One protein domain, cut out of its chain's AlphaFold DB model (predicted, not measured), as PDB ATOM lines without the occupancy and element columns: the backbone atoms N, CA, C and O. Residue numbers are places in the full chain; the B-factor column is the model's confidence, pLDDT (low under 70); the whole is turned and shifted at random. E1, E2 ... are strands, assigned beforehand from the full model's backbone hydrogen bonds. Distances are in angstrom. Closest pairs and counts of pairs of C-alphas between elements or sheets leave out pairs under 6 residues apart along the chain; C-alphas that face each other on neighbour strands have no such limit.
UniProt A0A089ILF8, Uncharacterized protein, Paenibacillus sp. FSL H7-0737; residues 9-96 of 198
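AT A GLANCE: This is residues 9 to 96 of the 198 residues of an uncharacterized protein of Paenibacillus sp. FSL H7-0737 (UniProt A0A089ILF8). One twisted sheet is folded over like a V: the long strands E3, E4 and E5 run side by side, and each bends sharply along its length. The short strands E1 and E2 sit on one side of E3, one along each arm of the V, and residues 91 to 96 fold back into its opening. The printed part has 88 residues with five named strands, E1 to E5 in order along the chain, and no named helix; the class is all strand, and the branched sheet is antiparallel. It is only just compact, close to loose, with a radius of gyration of the C-alphas of 14.1 A, and elongated, spanning 42 by 22 by 19 A.

IN THESE COORDINATES: E3, residues 35 to 49, measures 30.6 A from first to last C-alpha and bends by 92 degrees at residue 43. E4, residues 61 to 73, measures 30.3 A and bends by 79 degrees at residue 65. E5, residues 76 to 90, measures 29.4 A, bends by 89 degrees at residue 87 and ends at C-alpha 90 (324.351, 174.579, 253.909). E1, residues 14 to 20, begins at C-alpha 14 (325.471, 162.968, 248.630); E2 is residues 25 to 30.

HOW THE PARTS SIT: E2, E3, E4 and E5 form a meander, each strand the antiparallel neighbour of the one before. In the hairpin of E3 and E4, N 41 and O 66 are within hydrogen-bond range at 2.8 A; in that of E4 and E5, N 69 and O 81 at 2.8 A. E3's pairing is staggered: on the side away from E4, E2 lies beside residues 35 to 39, with N 29 and O 36 at 2.9 A, and E1 beside residues 43 to 49, with N 17 and O 46 at 2.8 A. E1 and E2 are apart.

THE WHOLE: The C-alphas farthest apart, of Asp 12 and Glu 32, are 43.0 A apart. The link E3 to E4, 11 residues, is long; the other links are tight. The printed part has no cut, and no printed residue is under 70 in pLDDT.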
ATOM      1  N   ASP A   9     333.306 164.955 242.420       79.69
ATOM      2  CA  ASP A   9     334.015 164.143 243.420       79.69
ATOM      3  C   ASP A   9     333.244 163.966 244.741       79.69
ATOM      4  O   ASP A   9     333.539 163.055 245.509       79.69
ATOM      5  N   LEU A  10     332.240 164.807 245.004       80.00
ATOM      6  CA  LEU A  10     331.426 164.764 246.220       80.00
ATOM      7  C   LEU A  10     330.106 164.008 246.029       80.00
ATOM      8  O   LEU A  10     329.436 163.718 247.016       80.00
ATOM      9  N   MET A  11     329.713 163.659 244.799       79.12
ATOM     10  CA  MET A  11     328.398 163.049 244.549       79.12
ATOM     11  C   MET A  11     328.223 161.680 245.200       79.12
ATOM     12  O   MET A  11     327.108 161.338 245.579       79.12
ATOM     13  N   ASP A  12     329.301 160.917 245.377       85.69
ATOM     14  CA  ASP A  12     329.239 159.627 246.076       85.69
ATOM     15  C   ASP A  12     329.006 159.801 247.593       85.69
ATOM     16  O   ASP A  12     328.640 158.853 248.286       85.69
ATOM     17  N   SER A  13     329.176 161.022 248.109       90.44
ATOM     18  CA  SER A  13     328.906 161.424 249.492       90.44
ATOM     19  C   SER A  13     327.585 162.183 249.656       90.44
ATOM     20  O   SER A  13     327.317 162.686 250.747       90.44
ATOM     21  N   ILE A  14     326.760 162.269 248.607       93.25
ATOM     22  CA  ILE A  14     325.471 162.968 248.630       93.25
ATOM     23  C   ILE A  14     324.337 161.972 248.412       93.25
ATOM     24  O   ILE A  14     324.302 161.238 247.423       93.25
ATOM     25  N   VAL A  15     323.353 162.002 249.304       94.81
ATOM     26  CA  VAL A  15     322.072 161.322 249.099       94.81
ATOM     27  C   VAL A  15     321.038 162.353 248.673       94.81
ATOM     28  O   VAL A  15     320.820 163.339 249.365       94.81
ATOM     29  N   ILE A  16     320.401 162.123 247.521       95.62
ATOM     30  CA  ILE A  16     319.277 162.943 247.051       95.62
ATOM     31  C   ILE A  16     318.016 162.513 247.799       95.62
ATOM     32  O   ILE A  16     317.533 161.391 247.611       95.62
ATOM     33  N   ASP A  17     317.470 163.436 248.579       95.75
ATOM     34  CA  ASP A  17     316.272 163.247 249.391       95.75
ATOM     35  C   ASP A  17     315.005 163.604 248.615       95.75
ATOM     36  O   ASP A  17     313.982 162.924 248.718       95.75
ATOM     37  N   ALA A  18     315.068 164.680 247.828       95.56
ATOM     38  CA  ALA A  18     313.928 165.221 247.110       95.56
ATOM     39  C   ALA A  18     314.346 165.956 245.835       95.56
ATOM     40  O   ALA A  18     315.506 166.305 245.619       95.56
ATOM     41  N   VAL A  19     313.355 166.212 244.988       95.38
ATOM     42  CA  VAL A  19     313.506 167.028 243.790       95.38
ATOM     43  C   VAL A  19     312.378 168.042 243.764       95.38
ATOM     44  O   VAL A  19     311.207 167.673 243.861       95.38
ATOM     45  N   ASN A  20     312.737 169.307 243.587       94.00
ATOM     46  CA  ASN A  20     311.792 170.357 243.246       94.00
ATOM     47  C   ASN A  20     311.806 170.527 241.729       94.00
ATOM     48  O   ASN A  20     312.830 170.907 241.175       94.00
ATOM     49  N   GLU A  21     310.695 170.249 241.054       90.31
ATOM     50  CA  GLU A  21     310.591 170.461 239.598       90.31
ATOM     51  C   GLU A  21     310.235 171.920 239.247       90.31
ATOM     52  O   GLU A  21     310.486 172.386 238.134       90.31
ATOM     53  N   ASP A  22     309.699 172.659 240.221       85.12
ATOM     54  CA  ASP A  22     309.338 174.068 240.100       85.12
ATOM     55  C   ASP A  22     310.487 175.008 240.490       85.12
ATOM     56  O   ASP A  22     311.419 174.645 241.209       85.12
ATOM     57  N   LYS A  23     310.376 176.276 240.071       85.12
ATOM     58  CA  LYS A  23     311.320 177.334 240.458       85.12
ATOM     59  C   LYS A  23     311.367 177.490 241.980       85.12
ATOM     60  O   LYS A  23     310.365 177.836 242.604       85.12
ATOM     61  N   SER A  24     312.556 177.351 242.554       94.19
ATOM     62  CA  SER A  24     312.835 177.636 243.961       94.19
ATOM     63  C   SER A  24     313.703 178.889 244.116       94.19
ATOM     64  O   SER A  24     314.428 179.283 243.203       94.19
ATOM     65  N   ILE A  25     313.609 179.541 245.278       97.19
ATOM     66  CA  ILE A  25     314.413 180.718 245.634       97.19
ATOM     67  C   ILE A  25     315.342 180.322 246.780       97.19
ATOM     68  O   ILE A  25     314.861 179.956 247.855       97.19
ATOM     69  N   ARG A  26     316.657 180.416 246.557       97.62
ATOM     70  CA  ARG A  26     317.692 180.045 247.537       97.62
ATOM     71  C   ARG A  26     318.329 181.226 248.236       97.62
ATOM     72  O   ARG A  26     318.748 181.075 249.377       97.62
ATOM     73  N   ALA A  27     318.334 182.388 247.598       98.44
ATOM     74  CA  ALA A  27     318.776 183.623 248.220       98.44
ATOM     75  C   ALA A  27     317.822 184.761 247.887       98.44
ATOM     76  O   ALA A  27     317.256 184.790 246.793       98.44
ATOM     77  N   GLU A  28     317.645 185.679 248.828       98.19
ATOM     78  CA  GLU A  28     316.754 186.824 248.684       98.19
ATOM     79  C   GLU A  28     317.270 188.011 249.493       98.19
ATOM     80  O   GLU A  28     317.572 187.879 250.676       98.19
ATOM     81  N   GLN A  29     317.338 189.179 248.858       98.06
ATOM     82  CA  GLN A  29     317.636 190.434 249.532       98.06
ATOM     83  C   GLN A  29     316.777 191.556 248.966       98.06
ATOM     84  O   GLN A  29     316.873 191.911 247.789       98.06
ATOM     85  N   GLN A  30     315.961 192.152 249.831       97.00
ATOM     86  CA  GLN A  30     315.184 193.328 249.477       97.00
ATOM     87  C   GLN A  30     316.087 194.568 249.470       97.00
ATOM     88  O   GLN A  30     316.935 194.759 250.348       97.00
ATOM     89  N   THR A  31     315.904 195.397 248.452       95.31
ATOM     90  CA  THR A  31     316.572 196.688 248.248       95.31
ATOM     91  C   THR A  31     315.513 197.788 248.275       95.31
ATOM     92  O   THR A  31     314.321 197.498 248.367       95.31
ATOM     93  N   GLU A  32     315.911 199.054 248.169       91.56
ATOM     94  CA  GLU A  32     314.947 200.164 248.180       91.56
ATOM     95  C   GLU A  32     313.933 200.101 247.026       91.56
ATOM     96  O   GLU A  32     312.799 200.549 247.183       91.56
ATOM     97  N   LYS A  33     314.321 199.536 245.873       91.88
ATOM     98  CA  LYS A  33     313.528 199.591 244.629       91.88
ATOM     99  C   LYS A  33     313.232 198.240 243.983       91.88
ATOM    100  O   LYS A  33     312.552 198.180 242.965       91.88
ATOM    101  N   GLY A  34     313.731 197.155 244.559       96.06
ATOM    102  CA  GLY A  34     313.606 195.818 243.986       96.06
ATOM    103  C   GLY A  34     314.197 194.744 244.884       96.06
ATOM    104  O   GLY A  34     314.552 195.014 246.033       96.06
ATOM    105  N   THR A  35     314.352 193.540 244.350       98.06
ATOM    106  CA  THR A  35     314.822 192.378 245.111       98.06
ATOM    107  C   THR A  35     315.901 191.630 244.339       98.06
ATOM    108  O   THR A  35     315.698 191.266 243.180       98.06
ATOM    109  N   LEU A  36     317.042 191.380 244.981       98.50
ATOM    110  CA  LEU A  36     318.057 190.445 244.498       98.50
ATOM    111  C   LEU A  36     317.639 189.022 244.864       98.50
ATOM    112  O   LEU A  36     317.255 188.764 246.004       98.50
ATOM    113  N   LEU A  37     317.706 188.104 243.903       98.56
ATOM    114  CA  LEU A  37     317.263 186.723 244.075       98.56
ATOM    115  C   LEU A  37     318.259 185.753 243.441       98.56
ATOM    116  O   LEU A  37     318.712 185.986 242.324       98.56
ATOM    117  N   MET A  38     318.519 184.627 244.104       98.50
ATOM    118  CA  MET A  38     319.097 183.434 243.476       98.50
ATOM    119  C   MET A  38     317.982 182.410 243.277       98.50
ATOM    120  O   MET A  38     317.393 181.941 244.257       98.50
ATOM    121  N   ILE A  39     317.682 182.081 242.020       97.88
ATOM    122  CA  ILE A  39     316.544 181.238 241.641       97.88
ATOM    123  C   ILE A  39     316.983 180.018 240.835       97.88
ATOM    124  O   ILE A  39     317.838 180.131 239.958       97.88
ATOM    125  N   ALA A  40     316.393 178.857 241.111       97.31
ATOM    126  CA  ALA A  40     316.589 177.664 240.295       97.31
ATOM    127  C   ALA A  40     315.858 177.808 238.951       97.31
ATOM    128  O   ALA A  40     314.696 178.229 238.887       97.31
ATOM    129  N   LYS A  41     316.528 177.438 237.857       93.75
ATOM    130  CA  LYS A  41     315.955 177.392 236.507       93.75
ATOM    131  C   LYS A  41     315.389 176.004 236.230       93.75
ATOM    132  O   LYS A  41     315.979 175.209 235.501       93.75
ATOM    133  N   GLY A  42     314.215 175.747 236.797       91.44
ATOM    134  CA  GLY A  42     313.544 174.452 236.711       91.44
ATOM    135  C   GLY A  42     313.998 173.543 237.842       91.44
ATOM    136  O   GLY A  42     314.047 173.984 238.987       91.44
ATOM    137  N   ARG A  43     314.341 172.301 237.499       94.06
ATOM    138  CA  ARG A  43     314.647 171.249 238.465       94.06
ATOM    139  C   ARG A  43     315.783 171.619 239.421       94.06
ATOM    140  O   ARG A  43     316.867 172.028 239.001       94.06
ATOM    141  N   GLU A  44     315.558 171.376 240.702       97.19
ATOM    142  CA  GLU A  44     316.543 171.473 241.769       97.19
ATOM    143  C   GLU A  44     316.569 170.171 242.572       97.19
ATOM    144  O   GLU A  44     315.541 169.701 243.065       97.19
ATOM    145  N   GLU A  45     317.757 169.592 242.705       96.44
ATOM    146  CA  GLU A  45     317.993 168.407 243.522       96.44
ATOM    147  C   GLU A  45     318.340 168.837 244.947       96.44
ATOM    148  O   GLU A  45     319.226 169.670 245.161       96.44
ATOM    149  N   LEU A  46     317.599 168.281 245.905       96.81
ATOM    150  CA  LEU A  46     317.782 168.490 247.334       96.81
ATOM    151  C   LEU A  46     318.304 167.205 247.951       96.81
ATOM    152  O   LEU A  46     317.705 166.141 247.777       96.81
ATOM    153  N   GLY A  47     319.382 167.307 248.705       96.06
ATOM    154  CA  GLY A  47     319.954 166.156 249.382       96.06
ATOM    155  C   GLY A  47     320.661 166.527 250.666       96.06
ATOM    156  O   GLY A  47     320.550 167.660 251.137       96.06
ATOM    157  N   HIS A  48     321.483 165.610 251.153       96.75
ATOM    158  CA  HIS A  48     322.389 165.856 252.266       96.75
ATOM    159  C   HIS A  48     323.728 165.132 252.096       96.75
ATOM    160  O   HIS A  48     323.830 164.137 251.370       96.75
ATOM    161  N   LEU A  49     324.751 165.645 252.777       95.81
ATOM    162  CA  LEU A  49     326.039 164.980 252.935       95.81
ATOM    163  C   LEU A  49     325.913 163.817 253.922       95.81
ATOM    164  O   LEU A  49     325.459 164.009 255.047       95.81
ATOM    165  N   VAL A  50     326.363 162.623 253.535       96.19
ATOM    166  CA  VAL A  50     326.402 161.450 254.436       96.19
ATOM    167  C   VAL A  50     327.725 161.301 255.185       96.19
ATOM    168  O   VAL A  50     327.840 160.448 256.057       96.19
ATOM    169  N   VAL A  51     328.729 162.109 254.840       93.62
ATOM    170  CA  VAL A  51     330.022 162.181 255.529       93.62
ATOM    171  C   VAL A  51     330.527 163.623 255.518       93.62
ATOM    172  O   VAL A  51     330.301 164.351 254.550       93.62
ATOM    173  N   SER A  52     331.230 164.041 256.573       92.62
ATOM    174  CA  SER A  52     331.872 165.361 256.610       92.62
ATOM    175  C   SER A  52     332.988 165.488 255.566       92.62
ATOM    176  O   SER A  52     333.691 164.528 255.245       92.62
ATOM    177  N   SER A  53     333.190 166.711 255.081       89.62
ATOM    178  CA  SER A  53     334.247 167.109 254.151       89.62
ATOM    179  C   SER A  53     334.758 168.515 254.490       89.62
ATOM    180  O   SER A  53     334.285 169.157 255.427       89.62
ATOM    181  N   THR A  54     335.710 169.041 253.719       89.06
ATOM    182  CA  THR A  54     336.107 170.454 253.853       89.06
ATOM    183  C   THR A  54     335.005 171.422 253.405       89.06
ATOM    184  O   THR A  54     335.041 172.589 253.780       89.06
ATOM    185  N   MET A  55     334.019 170.938 252.640       88.12
ATOM    186  CA  MET A  55     332.898 171.719 252.104       88.12
ATOM    187  C   MET A  55     331.654 171.702 253.008       88.12
ATOM    188  O   MET A  55     330.661 172.351 252.691       88.12
ATOM    189  N   GLY A  56     331.662 170.941 254.105       92.75
ATOM    190  CA  GLY A  56     330.510 170.844 255.000       92.75
ATOM    191  C   GLY A  56     330.555 169.633 255.923       92.75
ATOM    192  O   GLY A  56     331.422 168.767 255.814       92.75
ATOM    193  N   GLN A  57     329.603 169.571 256.843       95.38
ATOM    194  CA  GLN A  57     329.464 168.505 257.825       95.38
ATOM    195  C   GLN A  57     328.484 167.428 257.357       95.38
ATOM    196  O   GLN A  57     327.596 167.678 256.543       95.38
ATOM    197  N   GLU A  58     328.628 166.219 257.897       96.19
ATOM    198  CA  GLU A  58     327.597 165.188 257.786       96.19
ATOM    199  C   GLU A  58     326.231 165.750 258.219       96.19
ATOM    200  O   GLU A  58     326.101 166.394 259.261       96.19
ATOM    201  N   GLY A  59     325.211 165.511 257.397       96.50
ATOM    202  CA  GLY A  59     323.857 166.024 257.578       96.50
ATOM    203  C   GLY A  59     323.605 167.406 256.970       96.50
ATOM    204  O   GLY A  59     322.442 167.803 256.879       96.50
ATOM    205  N   ASP A  60     324.635 168.124 256.510       97.69
ATOM    206  CA  ASP A  60     324.431 169.371 255.773       97.69
ATOM    207  C   ASP A  60     323.615 169.130 254.514       97.69
ATOM    208  O   ASP A  60     323.807 168.151 253.793       97.69
ATOM    209  N   GLN A  61     322.735 170.075 254.215       97.38
ATOM    210  CA  GLN A  61     321.881 170.018 253.048       97.38
ATOM    211  C   GLN A  61     322.628 170.442 251.794       97.38
ATOM    212  O   GLN A  61     323.438 171.370 251.807       97.38
ATOM    213  N   THR A  62     322.295 169.783 250.694       96.44
ATOM    214  CA  THR A  62     322.853 170.030 249.369       96.44
ATOM    215  C   THR A  62     321.774 170.557 248.441       96.44
ATOM    216  O   THR A  62     320.618 170.128 248.497       96.44
ATOM    217  N   PHE A  63     322.165 171.506 247.596       97.06
ATOM    218  CA  PHE A  63     321.291 172.138 246.620       97.06
ATOM    219  C   PHE A  63     322.006 172.158 245.280       97.06
ATOM    220  O   PHE A  63     323.065 172.780 245.163       97.06
ATOM    221  N   GLN A  64     321.441 171.480 244.282       96.81
ATOM    222  CA  GLN A  64     322.013 171.447 242.943       96.81
ATOM    223  C   GLN A  64     320.990 171.839 241.886       96.81
ATOM    224  O   GLN A  64     319.925 171.232 241.764       96.81
ATOM    225  N   SER A  65     321.323 172.863 241.104       97.25
ATOM    226  CA  SER A  65     320.507 173.307 239.978       97.25
ATOM    227  C   SER A  65     321.331 174.103 238.966       97.25
ATOM    228  O   SER A  65     322.496 174.430 239.179       97.25
ATOM    229  N   ASN A  66     320.699 174.463 237.854       96.94
ATOM    230  CA  ASN A  66     321.113 175.626 237.085       96.94
ATOM    231  C   ASN A  66     320.476 176.852 237.740       96.94
ATOM    232  O   ASN A  66     319.261 177.011 237.654       96.94
ATOM    233  N   TYR A  67     321.256 177.711 238.390       98.12
ATOM    234  CA  TYR A  67     320.714 178.909 239.036       98.12
ATOM    235  C   TYR A  67     320.902 180.156 238.176       98.12
ATOM    236  O   TYR A  67     321.883 180.280 237.447       98.12
ATOM    237  N   SER A  68     319.992 181.114 238.324       98.25
ATOM    238  CA  SER A  68     320.206 182.501 237.912       98.25
ATOM    239  C   SER A  68     320.233 183.396 239.139       98.25
ATOM    240  O   SER A  68     319.402 183.243 240.038       98.25
ATOM    241  N   ILE A  69     321.136 184.371 239.147       98.44
ATOM    242  CA  ILE A  69     321.048 185.516 240.048       98.44
ATOM    243  C   ILE A  69     320.406 186.652 239.264       98.44
ATOM    244  O   ILE A  69     320.896 187.041 238.199       98.44
ATOM    245  N   ILE A  70     319.287 187.150 239.772       98.44
ATOM    246  CA  ILE A  70     318.476 188.166 239.113       98.44
ATOM    247  C   ILE A  70     318.233 189.351 240.039       98.44
ATOM    248  O   ILE A  70     318.262 189.226 241.264       98.44
ATOM    249  N   TYR A  71     317.923 190.488 239.434       98.44
ATOM    250  CA  TYR A  71     317.325 191.623 240.107       98.44
ATOM    251  C   TYR A  71     315.909 191.834 239.579       98.44
ATOM    252  O   TYR A  71     315.715 191.989 238.372       98.44
ATOM    253  N   ARG A  72     314.927 191.803 240.480       97.75
ATOM    254  CA  ARG A  72     313.507 191.962 240.164       97.75
ATOM    255  C   ARG A  72     313.010 193.337 240.582       97.75
ATOM    256  O   ARG A  72     313.127 193.699 241.753       97.75
ATOM    257  N   GLN A  73     312.395 194.058 239.651       95.88
ATOM    258  CA  GLN A  73     311.673 195.308 239.903       95.88
ATOM    259  C   GLN A  73     310.258 195.199 239.325       95.88
ATOM    260  O   GLN A  73     310.072 195.140 238.111       95.88
ATOM    261  N   GLY A  74     309.248 195.137 240.199       92.06
ATOM    262  CA  GLY A  74     307.882 194.802 239.783       92.06
ATOM    263  C   GLY A  74     307.842 193.437 239.086       92.06
ATOM    264  O   GLY A  74     308.320 192.450 239.642       92.06
ATOM    265  N   ASP A  75     307.326 193.411 237.856       91.56
ATOM    266  CA  ASP A  75     307.234 192.202 237.021       91.56
ATOM    267  C   ASP A  75     308.436 192.018 236.071       91.56
ATOM    268  O   ASP A  75     308.431 191.127 235.220       91.56
ATOM    269  N   GLN A  76     309.462 192.872 236.174       95.25
ATOM    270  CA  GLN A  76     310.646 192.816 235.319       95.25
ATOM    271  C   GLN A  76     311.818 192.145 236.033       95.25
ATOM    272  O   GLN A  76     312.256 192.593 237.093       95.25
ATOM    273  N   ASP A  77     312.360 191.108 235.392       96.62
ATOM    274  CA  ASP A  77     313.563 190.403 235.831       96.62
ATOM    275  C   ASP A  77     314.759 190.804 234.962       96.62
ATOM    276  O   ASP A  77     314.751 190.622 233.742       96.62
ATOM    277  N   LYS A  78     315.827 191.285 235.602       97.69
ATOM    278  CA  LYS A  78     317.146 191.455 234.990       97.69
ATOM    279  C   LYS A  78     318.062 190.330 235.448       97.69
ATOM    280  O   LYS A  78     318.368 190.227 236.633       97.69
ATOM    281  N   VAL A  79     318.534 189.504 234.518       98.06
ATOM    282  CA  VAL A  79     319.541 188.477 234.819       98.06
ATOM    283  C   VAL A  79     320.899 189.144 235.010       98.06
ATOM    284  O   VAL A  79     321.380 189.842 234.120       98.06
ATOM    285  N   LEU A  80     321.508 188.930 236.175       98.31
ATOM    286  CA  LEU A  80     322.836 189.442 236.519       98.31
ATOM    287  C   LEU A  80     323.917 188.386 236.293       98.31
ATOM    288  O   LEU A  80     325.022 188.715 235.873       98.31
ATOM    289  N   MET A  81     323.604 187.121 236.581       97.81
ATOM    290  CA  MET A  81     324.542 186.009 236.460       97.81
ATOM    291  C   MET A  81     323.810 184.678 236.281       97.81
ATOM    292  O   MET A  81     322.705 184.491 236.786       97.81
ATOM    293  N   GLU A  82     324.456 183.742 235.591       97.88
ATOM    294  CA  GLU A  82     324.015 182.355 235.441       97.88
ATOM    295  C   GLU A  82     325.058 181.433 236.080       97.88
ATOM    296  O   GLU A  82     326.258 181.604 235.856       97.88
ATOM    297  N   LEU A  83     324.598 180.452 236.854       97.12
ATOM    298  CA  LEU A  83     325.406 179.469 237.573       97.12
ATOM    299  C   LEU A  83     324.971 178.056 237.142       97.12
ATOM    300  O   LEU A  83     324.095 177.454 237.772       97.12
ATOM    301  N   PRO A  84     325.510 177.536 236.024       96.06
ATOM    302  CA  PRO A  84     325.113 176.236 235.498       96.06
ATOM    303  C   PRO A  84     325.628 175.095 236.383       96.06
ATOM    304  O   PRO A  84     326.785 175.108 236.799       96.06
ATOM    305  N   ASN A  85     324.784 174.086 236.614       94.88
ATOM    306  CA  ASN A  85     325.083 172.887 237.407       94.88
ATOM    307  C   ASN A  85     325.698 173.186 238.786       94.88
ATOM    308  O   ASN A  85     326.527 172.420 239.280       94.88
ATOM    309  N   TYR A  86     325.332 174.316 239.384       95.88
ATOM    310  CA  TYR A  86     325.938 174.792 240.612       95.88
ATOM    311  C   TYR A  86     325.418 173.984 241.797       95.88
ATOM    312  O   TYR A  86     324.209 173.835 241.980       95.88
ATOM    313  N   LEU A  87     326.360 173.455 242.571       95.75
ATOM    314  CA  LEU A  87     326.141 172.687 243.788       95.75
ATOM    315  C   LEU A  87     326.732 173.476 244.953       95.75
ATOM    316  O   LEU A  87     327.881 173.909 244.878       95.75
ATOM    317  N   PHE A  88     325.967 173.627 246.027       96.19
ATOM    318  CA  PHE A  88     326.464 174.187 247.279       96.19
ATOM    319  C   PHE A  88     325.831 173.489 248.483       96.19
ATOM    320  O   PHE A  88     324.781 172.844 248.379       96.19
ATOM    321  N   PHE A  89     326.488 173.642 249.629       96.00
ATOM    322  CA  PHE A  89     326.152 172.993 250.890       96.00
ATOM    323  C   PHE A  89     325.737 174.042 251.923       96.00
ATOM    324  O   PHE A  89     326.300 175.140 251.956       96.00
ATOM    325  N   ARG A  90     324.756 173.730 252.777       96.75
ATOM    326  CA  ARG A  90     324.351 174.579 253.909       96.75
ATOM    327  C   ARG A  90     323.952 173.736 255.120       96.75
ATOM    328  O   ARG A  90     323.277 172.726 254.944       96.75
ATOM    329  N   PRO A  91     324.140 174.251 256.346       96.31
ATOM    330  CA  PRO A  91     323.614 173.605 257.551       96.31
ATOM    331  C   PRO A  91     322.078 173.601 257.644       96.31
ATOM    332  O   PRO A  91     321.502 172.982 258.532       96.31
ATOM    333  N   SER A  92     321.380 174.368 256.793       95.69
ATOM    334  CA  SER A  92     319.915 174.443 256.800       95.69
ATOM    335  C   SER A  92     319.342 174.914 255.464       95.69
ATOM    336  O   SER A  92     320.040 175.545 254.672       95.69
ATOM    337  N   SER A  93     318.032 174.718 255.281       94.12
ATOM    338  CA  SER A  93     317.302 175.062 254.050       94.12
ATOM    339  C   SER A  93     316.827 176.506 254.027       94.12
ATOM    340  O   SER A  93     316.040 176.885 253.154       94.12
ATOM    341  N   LYS A  94     317.227 177.305 255.024       96.69
ATOM    342  CA  LYS A  94     316.868 178.718 255.101       96.69
ATOM    343  C   LYS A  94     317.433 179.447 253.888       96.69
ATOM    344  O   LYS A  94     318.543 179.157 253.444       96.69
ATOM    345  N   LYS A  95     316.664 180.412 253.377       97.00
ATOM    346  CA  LYS A  95     317.149 181.299 252.320       97.00
ATOM    347  C   LYS A  95     318.392 182.043 252.803       97.00
ATOM    348  O   LYS A  95     318.477 182.434 253.966       97.00
ATOM    349  N   ILE A  96     319.325 182.225 251.886       97.44
ATOM    350  CA  ILE A  96     320.566 182.958 252.085       97.44
ATOM    351  C   ILE A  96     320.271 184.449 251.900       97.44
ATOM    352  O   ILE A  96     319.591 184.839 250.949       97.44
TER     353      ILE A  96